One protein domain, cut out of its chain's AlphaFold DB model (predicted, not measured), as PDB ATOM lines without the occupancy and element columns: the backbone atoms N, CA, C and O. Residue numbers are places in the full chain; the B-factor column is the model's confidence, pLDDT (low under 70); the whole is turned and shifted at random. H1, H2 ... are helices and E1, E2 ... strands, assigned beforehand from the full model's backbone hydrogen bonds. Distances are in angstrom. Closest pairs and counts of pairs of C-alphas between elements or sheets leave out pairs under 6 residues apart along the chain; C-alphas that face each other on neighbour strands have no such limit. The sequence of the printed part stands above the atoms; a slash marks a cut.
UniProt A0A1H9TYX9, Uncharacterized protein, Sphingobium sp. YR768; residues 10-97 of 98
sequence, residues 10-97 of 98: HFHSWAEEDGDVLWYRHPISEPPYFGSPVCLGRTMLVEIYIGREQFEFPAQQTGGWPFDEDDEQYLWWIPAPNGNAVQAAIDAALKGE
ATOM      1  N   HIS A  10      60.183  88.139 164.422       96.44
ATOM      2  CA  HIS A  10      59.678  88.999 163.345       96.44
ATOM      3  C   HIS A  10      60.779  89.944 162.843       96.44
ATOM      4  O   HIS A  10      61.681  90.284 163.610       96.44
ATOM      5  N   PHE A  11      60.701  90.388 161.588       94.00
ATOM      6  CA  PHE A  11      61.673  91.305 160.979       94.00
ATOM      7  C   PHE A  11      62.020  92.506 161.867       94.00
ATOM      8  O   PHE A  11      63.190  92.746 162.151       94.00
ATOM      9  N   HIS A  12      61.008  93.181 162.415       93.44
ATOM     10  CA  HIS A  12      61.190  94.379 163.240       93.44
ATOM     11  C   HIS A  12      61.941  94.149 164.560       93.44
ATOM     12  O   HIS A  12      62.289  95.113 165.236       93.44
ATOM     13  N   SER A  13      62.139  92.895 164.977       95.31
ATOM     14  CA  SER A  13      62.888  92.582 166.194       95.31
ATOM     15  C   SER A  13      64.363  92.279 165.941       95.31
ATOM     16  O   SER A  13      65.046  91.913 166.893       95.31
ATOM     17  N   TRP A  14      64.824  92.314 164.690       93.94
ATOM     18  CA  TRP A  14      66.242  92.198 164.356       93.94
ATOM     19  C   TRP A  14      66.945  93.542 164.565       93.94
ATOM     20  O   TRP A  14      66.391  94.596 164.246       93.94
ATOM     21  N   ALA A  15      68.176  93.502 165.060       91.06
ATOM     22  CA  ALA A  15      69.089  94.636 165.101       91.06
ATOM     23  C   ALA A  15      70.473  94.230 164.569       91.06
ATOM     24  O   ALA A  15      70.814  93.052 164.541       91.06
ATOM     25  N   GLU A  16      71.316  95.203 164.207       88.88
ATOM     26  CA  GLU A  16      72.677  94.936 163.702       88.88
ATOM     27  C   GLU A  16      73.530  94.089 164.669       88.88
ATOM     28  O   GLU A  16      74.403  93.337 164.238       88.88
ATOM     29  N   GLU A  17      73.251  94.171 165.973       91.00
ATOM     30  CA  GLU A  17      73.910  93.384 167.022       91.00
ATOM     31  C   GLU A  17      73.603  91.879 166.940       91.00
ATOM     32  O   GLU A  17      74.409  91.069 167.403       91.00
ATOM     33  N   ASP A  18      72.473  91.490 166.339       90.44
ATOM     34  CA  ASP A  18      72.137  90.085 166.090       90.44
ATOM     35  C   ASP A  18      73.012  89.475 164.978       90.44
ATOM     36  O   ASP A  18      73.125  88.251 164.882       90.44
ATOM     37  N   GLY A  19      73.661  90.317 164.163       89.00
ATOM     38  CA  GLY A  19      74.545  89.907 163.077       89.00
ATOM     39  C   GLY A  19      73.814  89.208 161.927       89.00
ATOM     40  O   GLY A  19      72.651  89.497 161.627       89.00
ATOM     41  N   ASP A  20      74.526  88.295 161.262       89.94
ATOM     42  CA  ASP A  20      73.975  87.484 160.177       89.94
ATOM     43  C   ASP A  20      72.985  86.447 160.715       89.94
ATOM     44  O   ASP A  20      73.259  85.728 161.681       89.94
ATOM     45  N   VAL A  21      71.837  86.338 160.053       93.00
ATOM     46  CA  VAL A  21      70.741  85.448 160.451       93.00
ATOM     47  C   VAL A  21      70.168  84.720 159.235       93.00
ATOM     48  O   VAL A  21      70.517  85.006 158.087       93.00
ATOM     49  N   LEU A  22      69.305  83.736 159.488       93.56
ATOM     50  CA  LEU A  22      68.523  83.080 158.442       93.56
ATOM     51  C   LEU A  22      67.148  83.736 158.353       93.56
ATOM     52  O   LEU A  22      66.401  83.723 159.331       93.56
ATOM     53  N   TRP A  23      66.819  84.254 157.177       93.69
ATOM     54  CA  TRP A  23      65.587  84.963 156.860       93.69
ATOM     55  C   TRP A  23      64.624  84.085 156.072       93.69
ATOM     56  O   TRP A  23      65.010  83.436 155.102       93.69
ATOM     57  N   TYR A  24      63.358  84.113 156.460       94.50
ATOM     58  CA  TYR A  24      62.274  83.349 155.865       94.50
ATOM     59  C   TYR A  24      61.105  84.276 155.565       94.50
ATOM     60  O   TYR A  24      60.710  85.077 156.411       94.50
ATOM     61  N   ARG A  25      60.487  84.097 154.402       95.12
ATOM     62  CA  ARG A  25      59.181  84.675 154.095       95.12
ATOM     63  C   ARG A  25      58.078  83.693 154.492       95.12
ATOM     64  O   ARG A  25      58.195  82.496 154.235       95.12
ATOM     65  N   HIS A  26      57.018  84.173 155.137       94.19
ATOM     66  CA  HIS A  26      55.820  83.392 155.441       94.19
ATOM     67  C   HIS A  26      54.718  83.647 154.393       94.19
ATOM     68  O   HIS A  26      54.372  84.804 154.164       94.19
ATOM     69  N   PRO A  27      54.095  82.603 153.813       95.31
ATOM     70  CA  PRO A  27      54.416  81.182 153.969       95.31
ATOM     71  C   PRO A  27      55.764  80.814 153.329       95.31
ATOM     72  O   PRO A  27      56.158  81.408 152.333       95.31
ATOM     73  N   ILE A  28      56.449  79.805 153.886       93.38
ATOM     74  CA  ILE A  28      57.751  79.349 153.373       93.38
ATOM     75  C   ILE A  28      57.529  78.616 152.047       93.38
ATOM     76  O   ILE A  28      57.078  77.470 152.030       93.38
ATOM     77  N   SER A  29      57.848  79.286 150.943       92.88
ATOM     78  CA  SER A  29      57.815  78.732 149.583       92.88
ATOM     79  C   SER A  29      59.196  78.617 148.939       92.88
ATOM     80  O   SER A  29      59.333  77.994 147.889       92.88
ATOM     81  N   GLU A  30      60.213  79.207 149.558       90.00
ATOM     82  CA  GLU A  30      61.582  79.281 149.055       90.00
ATOM     83  C   GLU A  30      62.598  79.000 150.175       90.00
ATOM     84  O   GLU A  30      62.243  79.065 151.360       90.00
ATOM     85  N   PRO A  31      63.847  78.635 149.832       91.56
ATOM     86  CA  PRO A  31      64.911  78.488 150.817       91.56
ATOM     87  C   PRO A  31      65.162  79.796 151.582       91.56
ATOM     88  O   PRO A  31      64.971  80.873 151.021       91.56
ATOM     89  N   PRO A  32      65.638  79.724 152.837       91.38
ATOM     90  CA  PRO A  32      65.977  80.923 153.582       91.38
ATOM     91  C   PRO A  32      67.150  81.677 152.966       91.38
ATOM     92  O   PRO A  32      68.095  81.076 152.448       91.38
ATOM     93  N   TYR A  33      67.131  82.995 153.130       90.38
ATOM     94  CA  TYR A  33      68.264  83.858 152.816       90.38
ATOM     95  C   TYR A  33      69.184  83.965 154.028       90.38
ATOM     96  O   TYR A  33      68.719  84.057 155.160       90.38
ATOM     97  N   PHE A  34      70.494  83.960 153.802       89.88
ATOM     98  CA  PHE A  34      71.489  84.100 154.861       89.88
ATOM     99  C   PHE A  34      72.185  85.459 154.769       89.88
ATOM    100  O   PHE A  34      72.648  85.831 153.690       89.88
ATOM    101  N   GLY A  35      72.276  86.170 155.893       88.12
ATOM    102  CA  GLY A  35      72.970  87.457 155.998       88.12
ATOM    103  C   GLY A  35      72.156  88.494 156.766       88.12
ATOM    104  O   GLY A  35      71.325  88.140 157.604       88.12
ATOM    105  N   SER A  36      72.363  89.775 156.459       83.94
ATOM    106  CA  SER A  36      71.586  90.884 157.023       83.94
ATOM    107  C   SER A  36      70.977  91.781 155.930       83.94
ATOM    108  O   SER A  36      71.528  91.856 154.828       83.94
ATOM    109  N   PRO A  37      69.882  92.514 156.216       80.00
ATOM    110  CA  PRO A  37      69.282  93.469 155.279       80.00
ATOM    111  C   PRO A  37      70.241  94.596 154.888       80.00
ATOM    112  O   PRO A  37      70.132  95.159 153.803       80.00
ATOM    113  N   VAL A  38      71.217  94.896 155.754       77.00
ATOM    114  CA  VAL A  38      72.249  95.920 155.534       77.00
ATOM    115  C   VAL A  38      73.443  95.415 154.722       77.00
ATOM    116  O   VAL A  38      74.242  96.229 154.257       77.00
ATOM    117  N   CYS A  39      73.548  94.108 154.446       68.69
ATOM    118  CA  CYS A  39      74.507  93.541 153.487       68.69
ATOM    119  C   CYS A  39      74.152  93.883 152.024       68.69
ATOM    120  O   CYS A  39      74.412  93.089 151.118       68.69
ATOM    121  N   LEU A  40      73.549  95.055 151.791       59.34
ATOM    122  CA  LEU A  40      73.112  95.535 150.491       59.34
ATOM    123  C   LEU A  40      74.253  95.409 149.488       59.34
ATOM    124  O   LEU A  40      75.375  95.888 149.703       59.34
ATOM    125  N   GLY A  41      73.948  94.737 148.379       56.69
ATOM    126  CA  GLY A  41      74.859  94.699 147.264       56.69
ATOM    127  C   GLY A  41      75.112  96.105 146.766       56.69
ATOM    128  O   GLY A  41      74.368  97.065 146.976       56.69
ATOM    129  N   ARG A  42      76.291  96.233 146.187       53.38
ATOM    130  CA  ARG A  42      76.773  97.510 145.714       53.38
ATOM    131  C   ARG A  42      76.137  97.750 144.359       53.38
ATOM    132  O   ARG A  42      76.152  96.866 143.505       53.38
ATOM    133  N   THR A  43      75.660  98.967 144.145       58.56
ATOM    134  CA  THR A  43      75.426  99.456 142.793       58.56
ATOM    135  C   THR A  43      76.759  99.410 142.056       58.56
ATOM    136  O   THR A  43      77.681 100.157 142.392       58.56
ATOM    137  N   MET A  44      76.886  98.511 141.084       59.25
ATOM    138  CA  MET A  44      78.088  98.409 140.269       59.25
ATOM    139  C   MET A  44      77.857  99.103 138.933       59.25
ATOM    140  O   MET A  44      76.892  98.826 138.220       59.25
ATOM    141  N   LEU A  45      78.775 100.004 138.595       68.31
ATOM    142  CA  LEU A  45      78.970 100.456 137.225       68.31
ATOM    143  C   LEU A  45      79.873  99.435 136.536       68.31
ATOM    144  O   LEU A  45      80.957  99.126 137.033       68.31
ATOM    145  N   VAL A  46      79.400  98.888 135.420       72.00
ATOM    146  CA  VAL A  46      80.172  97.958 134.595       72.00
ATOM    147  C   VAL A  46      80.602  98.706 133.340       72.00
ATOM    148  O   VAL A  46      79.771  99.056 132.504       72.00
ATOM    149  N   GLU A  47      81.906  98.934 133.212       74.12
ATOM    150  CA  GLU A  47      82.527  99.423 131.982       74.12
ATOM    151  C   GLU A  47      83.181  98.244 131.258       74.12
ATOM    152  O   GLU A  47      84.035  97.555 131.823       74.12
ATOM    153  N   ILE A  48      82.785  97.997 130.007       77.56
ATOM    154  CA  ILE A  48      83.382  96.947 129.172       77.56
ATOM    155  C   ILE A  48      84.163  97.603 128.035       77.56
ATOM    156  O   ILE A  48      83.616  98.405 127.280       77.56
ATOM    157  N   TYR A  49      85.430  97.217 127.882       79.25
ATOM    158  CA  TYR A  49      86.293  97.653 126.785       79.25
ATOM    159  C   TYR A  49      86.471  96.503 125.783       79.25
ATOM    160  O   TYR A  49      87.016  95.454 126.134       79.25
ATOM    161  N   ILE A  50      86.037  96.691 124.532       82.44
ATOM    162  CA  ILE A  50      86.250  95.732 123.433       82.44
ATOM    163  C   ILE A  50      87.097  96.421 122.359       82.44
ATOM    164  O   ILE A  50      86.625  97.254 121.587       82.44
ATOM    165  N   GLY A  51      88.393  96.102 122.312       85.88
ATOM    166  CA  GLY A  51      89.332  96.781 121.416       85.88
ATOM    167  C   GLY A  51      89.538  98.253 121.803       85.88
ATOM    168  O   GLY A  51      90.180  98.529 122.810       85.88
ATOM    169  N   ARG A  52      89.040  99.190 120.980       84.81
ATOM    170  CA  ARG A  52      89.061 100.648 121.245       84.81
ATOM    171  C   ARG A  52      87.687 101.219 121.610       84.81
ATOM    172  O   ARG A  52      87.580 102.424 121.819       84.81
ATOM    173  N   GLU A  53      86.652 100.385 121.641       80.88
ATOM    174  CA  GLU A  53      85.293 100.806 121.973       80.88
ATOM    175  C   GLU A  53      85.027 100.601 123.466       80.88
ATOM    176  O   GLU A  53      85.386  99.565 124.037       80.88
ATOM    177  N   GLN A  54      84.408 101.607 124.083       80.94
ATOM    178  CA  GLN A  54      83.954 101.595 125.469       80.94
ATOM    179  C   GLN A  54      82.431 101.476 125.481       80.94
ATOM    180  O   GLN A  54      81.740 102.242 124.808       80.94
ATOM    181  N   PHE A  55      81.920 100.533 126.268       80.50
ATOM    182  CA  PHE A  55      80.495 100.355 126.508       80.50
ATOM    183  C   PHE A  55      80.192 100.694 127.965       80.50
ATOM    184  O   PHE A  55      80.702 100.041 128.880       80.50
ATOM    185  N   GLU A  56      79.352 101.706 128.168       76.00
ATOM    186  CA  GLU A  56      78.787 102.036 129.474       76.00
ATOM    187  C   GLU A  56      77.443 101.328 129.628       76.00
ATOM    188  O   GLU A  56      76.522 101.522 128.831       76.00
ATOM    189  N   PHE A  57      77.332 100.492 130.657       75.50
ATOM    190  CA  PHE A  57      76.062  99.898 131.049       75.50
ATOM    191  C   PHE A  57      75.434 100.713 132.178       75.50
ATOM    192  O   PHE A  57      76.155 101.259 133.020       75.50
ATOM    193  N   PRO A  58      74.093 100.784 132.241       74.19
ATOM    194  CA  PRO A  58      73.434 101.351 133.403       74.19
ATOM    195  C   PRO A  58      73.875 100.598 134.660       74.19
ATOM    196  O   PRO A  58      74.082  99.382 134.632       74.19
ATOM    197  N   ALA A  59      73.997 101.345 135.754       72.06
ATOM    198  CA  ALA A  59      74.248 100.809 137.080       72.06
ATOM    199  C   ALA A  59      73.350  99.590 137.355       72.06
ATOM    200  O   ALA A  59      72.124  99.684 137.276       72.06
ATOM    201  N   GLN A  60      73.969  98.453 137.671       64.12
ATOM    202  CA  GLN A  60      73.258  97.226 138.014       64.12
ATOM    203  C   GLN A  60      73.390  96.948 139.508       64.12
ATOM    204  O   GLN A  60      74.470  97.086 140.087       64.12
ATOM    205  N   GLN A  61      72.282  96.543 140.128       62.62
ATOM    206  CA  GLN A  61      72.310  95.978 141.471       62.62
ATOM    207  C   GLN A  61      72.833  94.548 141.382       62.62
ATOM    208  O   GLN A  61      72.140  93.661 140.889       62.62
ATOM    209  N   THR A  62      74.071  94.318 141.819       61.12
ATOM    210  CA  THR A  62      74.720  92.996 141.744       61.12
ATOM    211  C   THR A  62      74.573  92.182 143.032       61.12
ATOM    212  O   THR A  62      75.303  91.221 143.256       61.12
ATOM    213  N   GLY A  63      73.646  92.574 143.898       60.62
ATOM    214  CA  GLY A  63      73.315  91.914 145.154       60.62
ATOM    215  C   GLY A  63      72.416  92.825 145.979       60.62
ATOM    216  O   GLY A  63      72.315  94.017 145.698       60.62
ATOM    217  N   GLY A  64      71.766  92.289 147.002       68.31
ATOM    218  CA  GLY A  64      70.889  93.088 147.842       68.31
ATOM    219  C   GLY A  64      69.951  92.238 148.665       68.31
ATOM    220  O   GLY A  64      69.751  91.055 148.386       68.31
ATOM    221  N   TRP A  65      69.395  92.880 149.685       82.00
ATOM    222  CA  TRP A  65      68.230  92.380 150.385       82.00
ATOM    223  C   TRP A  65      67.129  92.112 149.343       82.00
ATOM    224  O   TRP A  65      66.778  93.030 148.602       82.00
ATOM    225  N   PRO A  66      66.660  90.862 149.193       79.19
ATOM    226  CA  PRO A  66      65.785  90.466 148.088       79.19
ATOM    227  C   PRO A  66      64.321  90.861 148.320       79.19
ATOM    228  O   PRO A  66      63.464  90.492 147.523       79.19
ATOM    229  N   PHE A  67      64.048  91.571 149.416       85.44
ATOM    230  CA  PHE A  67      62.722  91.907 149.904       85.44
ATOM    231  C   PHE A  67      62.539  93.423 149.953       85.44
ATOM    232  O   PHE A  67      63.500  94.164 150.182       85.44
ATOM    233  N   ASP A  68      61.305  93.866 149.755       86.00
ATOM    234  CA  ASP A  68      60.899  95.265 149.880       86.00
ATOM    235  C   ASP A  68      60.155  95.540 151.204       86.00
ATOM    236  O   ASP A  68      60.021  94.661 152.058       86.00
ATOM    237  N   GLU A  69      59.696  96.782 151.393       87.81
ATOM    238  CA  GLU A  69      58.930  97.192 152.582       87.81
ATOM    239  C   GLU A  69      57.604  96.416 152.720       87.81
ATOM    240  O   GLU A  69      57.168  96.119 153.834       87.81
ATOM    241  N   ASP A  70      56.968  96.042 151.603       91.38
ATOM    242  CA  ASP A  70      55.695  95.310 151.611       91.38
ATOM    243  C   ASP A  70      55.878  93.865 152.112       91.38
ATOM    244  O   ASP A  70      54.965  93.277 152.714       91.38
ATOM    245  N   ASP A  71      57.073  93.307 151.906       91.19
ATOM    246  CA  ASP A  71      57.463  91.985 152.375       91.19
ATOM    247  C   ASP A  71      57.717  91.926 153.890       91.19
ATOM    248  O   ASP A  71      57.475  90.875 154.486       91.19
ATOM    249  N   GLU A  72      58.142  93.016 154.544       92.25
ATOM    250  CA  GLU A  72      58.628  93.029 155.942       92.25
ATOM    251  C   GLU A  72      57.665  92.384 156.950       92.25
ATOM    252  O   GLU A  72      58.078  91.681 157.877       92.25
ATOM    253  N   GLN A  73      56.355  92.554 156.759       94.75
ATOM    254  CA  GLN A  73      55.327  91.952 157.618       94.75
ATOM    255  C   GLN A  73      55.316  90.412 157.575       94.75
ATOM    256  O   GLN A  73      54.875  89.760 158.527       94.75
ATOM    257  N   TYR A  74      55.804  89.833 156.480       95.56
ATOM    258  CA  TYR A  74      55.885  88.398 156.238       95.56
ATOM    259  C   TYR A  74      57.275  87.836 156.531       95.56
ATOM    260  O   TYR A  74      57.455  86.621 156.428       95.56
ATOM    261  N   LEU A  75      58.242  88.680 156.891       95.00
ATOM    262  CA  LEU A  75      59.619  88.274 157.127       95.00
ATOM    263  C   LEU A  75      59.842  87.869 158.583       95.00
ATOM    264  O   LEU A  75      59.486  88.562 159.540       95.00
ATOM    265  N   TRP A  76      60.469  86.710 158.726       96.19
ATOM    266  CA  TRP A  76      60.849  86.105 159.988       96.19
ATOM    267  C   TRP A  76      62.315  85.712 159.940       96.19
ATOM    268  O   TRP A  76      62.839  85.376 158.881       96.19
ATOM    269  N   TRP A  77      62.970  85.696 161.092       95.44
ATOM    270  CA  TRP A  77      64.359  85.289 161.194       95.44
ATOM    271  C   TRP A  77      64.619  84.366 162.377       95.44
ATOM    272  O   TRP A  77      63.893  84.363 163.376       95.44
ATOM    273  N   ILE A  78      65.681  83.578 162.258       95.06
ATOM    274  CA  ILE A  78      66.271  82.794 163.347       95.06
ATOM    275  C   ILE A  78      67.780  83.055 163.402       95.06
ATOM    276  O   ILE A  78      68.385  83.297 162.353       95.06
ATOM    277  N   PRO A  79      68.409  82.977 164.589       93.81
ATOM    278  CA  PRO A  79      69.856  83.110 164.706       93.81
ATOM    279  C   PRO A  79      70.599  82.128 163.795       93.81
ATOM    280  O   PRO A  79      70.177  80.977 163.635       93.81
ATOM    281  N   ALA A  80      71.725  82.570 163.234       90.56
ATOM    282  CA  ALA A  80      72.596  81.702 162.459       90.56
ATOM    283  C   ALA A  80      73.090  80.496 163.286       90.56
ATOM    284  O   ALA A  80      73.276  80.603 164.506       90.56
ATOM    285  N   PRO A  81      73.360  79.347 162.639       89.56
ATOM    286  CA  PRO A  81      73.999  78.219 163.300       89.56
ATOM    287  C   PRO A  81      75.330  78.621 163.943       89.56
ATOM    288  O   PRO A  81      76.134  79.347 163.358       89.56
ATOM    289  N   ASN A  82      75.600  78.099 165.140       88.50
ATOM    290  CA  ASN A  82      76.874  78.338 165.808       88.50
ATOM    291  C   ASN A  82      78.014  77.650 165.038       88.50
ATOM    292  O   ASN A  82      78.160  76.428 165.094       88.50
ATOM    293  N   GLY A  83      78.851  78.445 164.366       89.44
ATOM    294  CA  GLY A  83      79.959  77.950 163.547       89.44
ATOM    295  C   GLY A  83      80.959  77.074 164.308       89.44
ATOM    296  O   GLY A  83      81.442  76.090 163.757       89.44
ATOM    297  N   ASN A  84      81.210  77.345 165.593       92.44
ATOM    298  CA  ASN A  84      82.089  76.500 166.408       92.44
ATOM    299  C   ASN A  84      81.471  75.119 166.658       92.44
ATOM    300  O   ASN A  84      82.179  74.115 166.655       92.44
ATOM    301  N   ALA A  85      80.151  75.054 166.857       91.06
ATOM    302  CA  ALA A  85      79.446  73.783 167.004       91.06
ATOM    303  C   ALA A  85      79.443  72.994 165.686       91.06
ATOM    304  O   ALA A  85      79.651  71.781 165.701       91.06
ATOM    305  N   VAL A  86      79.276  73.684 164.552       92.19
ATOM    306  CA  VAL A  86      79.393  73.083 163.216       92.19
ATOM    307  C   VAL A  86      80.806  72.535 162.991       92.19
ATOM    308  O   VAL A  86      80.945  71.378 162.602       92.19
ATOM    309  N   GLN A  87      81.851  73.308 163.304       93.75
ATOM    310  CA  GLN A  87      83.240  72.856 163.182       93.75
ATOM    311  C   GLN A  87      83.509  71.623 164.052       93.75
ATOM    312  O   GLN A  87      84.060  70.639 163.569       93.75
ATOM    313  N   ALA A  88      83.064  71.637 165.311       94.19
ATOM    314  CA  ALA A  88      83.218  70.492 166.204       94.19
ATOM    315  C   ALA A  88      82.519  69.229 165.669       94.19
ATOM    316  O   ALA A  88      83.050  68.126 165.811       94.19
ATOM    317  N   ALA A  89      81.351  69.377 165.034       93.06
ATOM    318  CA  ALA A  89      80.642  68.268 164.401       93.06
ATOM    319  C   ALA A  89      81.397  67.715 163.180       93.06
ATOM    320  O   ALA A  89      81.493  66.497 163.030       93.06
ATOM    321  N   ILE A  90      81.980  68.590 162.350       95.56
ATOM    322  CA  ILE A  90      82.827  68.194 161.214       95.56
ATOM    323  C   ILE A  90      84.059  67.423 161.708       95.56
ATOM    324  O   ILE A  90      84.332  66.323 161.232       95.56
ATOM    325  N   ASP A  91      84.766  67.952 162.710       96.44
ATOM    326  CA  ASP A  91      85.961  67.315 163.271       96.44
ATOM    327  C   ASP A  91      85.652  65.934 163.872       96.44
ATOM    328  O   ASP A  91      86.468  65.014 163.786       96.44
ATOM    329  N   ALA A  92      84.485  65.778 164.503       94.19
ATOM    330  CA  ALA A  92      84.034  64.501 165.044       94.19
ATOM    331  C   ALA A  92      83.712  63.488 163.937       94.19
ATOM    332  O   ALA A  92      84.096  62.324 164.061       94.19
ATOM    333  N   ALA A  93      83.057  63.928 162.857       93.88
ATOM    334  CA  ALA A  93      82.749  63.082 161.708       93.88
ATOM    335  C   ALA A  93      84.030  62.544 161.053       93.88
ATOM    336  O   ALA A  93      84.157  61.339 160.876       93.88
ATOM    337  N   LEU A  94      85.023  63.409 160.816       94.31
ATOM    338  CA  LEU A  94      86.305  63.022 160.214       94.31
ATOM    339  C   LEU A  94      87.125  62.057 161.092       94.31
ATOM    340  O   LEU A  94      87.849  61.212 160.575       94.31
ATOM    341  N   LYS A  95      87.025  62.152 162.426       87.31
ATOM    342  CA  LYS A  95      87.698  61.221 163.355       87.31
ATOM    343  C   LYS A  95      87.049  59.836 163.408       87.31
ATOM    344  O   LYS A  95      87.717  58.888 163.807       87.31
ATOM    345  N   GLY A  96      85.763  59.729 163.069       70.12
ATOM    346  CA  GLY A  96      85.006  58.473 163.078       70.12
ATOM    347  C   GLY A  96      85.172  57.619 161.817       70.12
ATOM    348  O   GLY A  96      84.650  56.510 161.779       70.12
ATOM    349  N   GLU A  97      85.877  58.120 160.799       61.19
ATOM    350  CA  GLU A  97      86.150  57.419 159.533       61.19
ATOM    351  C   GLU A  97      87.431  56.552 159.568       61.19
ATOM    352  O   GLU A  97      87.824  56.003 158.535       61.19
TER     353      GLU A  97
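AT A GLANCE: This is residues 10 to 97 of the 98 residues of an uncharacterized protein of Sphingobium sp. YR768 (UniProt A0A1H9TYX9). With little regular structure, the domain is a small three-stranded sheet with two arms: a long one with the hairpin of E3 and E4 at its tip, and a shorter one, residues 82 to 97, holding H1. The printed part has 88 residues, 34 of them in named elements, ordered E1 E2 E3 E4 E5 H1; the class is mixed. Both sheets, E2 - E1 - E5 and E3 - E4, are antiparallel. The whole is extended, radius of gyration of the C-alphas 19.4 A, spanning 59 by 42 by 28 A.

IN THESE COORDINATES: E1, residues 21 to 25, 13.2 A, begins at C-alpha (70.741, 85.448, 160.451). E2 is residues 33 to 35, 6.7 A; E3 47 to 50 and E4 53 to 56, each 10.0 A; E5 75 to 79, 13.7 A. H1, residues 83 to 95, 18.4 A, ends at C-alpha (87.698, 61.221, 163.355).

HOW THE PARTS SIT: Hairpin E1 and E2 is antiparallel at 149 degrees, N 23 to O 33 2.8 A. E1 and E5 are antiparallel at 154 degrees, N 24 to O 76 2.8 A. Hairpin E3 and E4 stands at 158 degrees, N 55 to O 48 2.9 A. H1, with every O i to N i+4 pair within hydrogen-bond range, is not on the three-stranded sheet.

THE WHOLE: The farthest C-alphas, Arg 52 and Gly 96, are 59.5 A apart. The printed part has no cut; links E2 to E3 and E4 to E5 are long. Residues 39 to 45, 60 to 64 and 97 have pLDDT under 70.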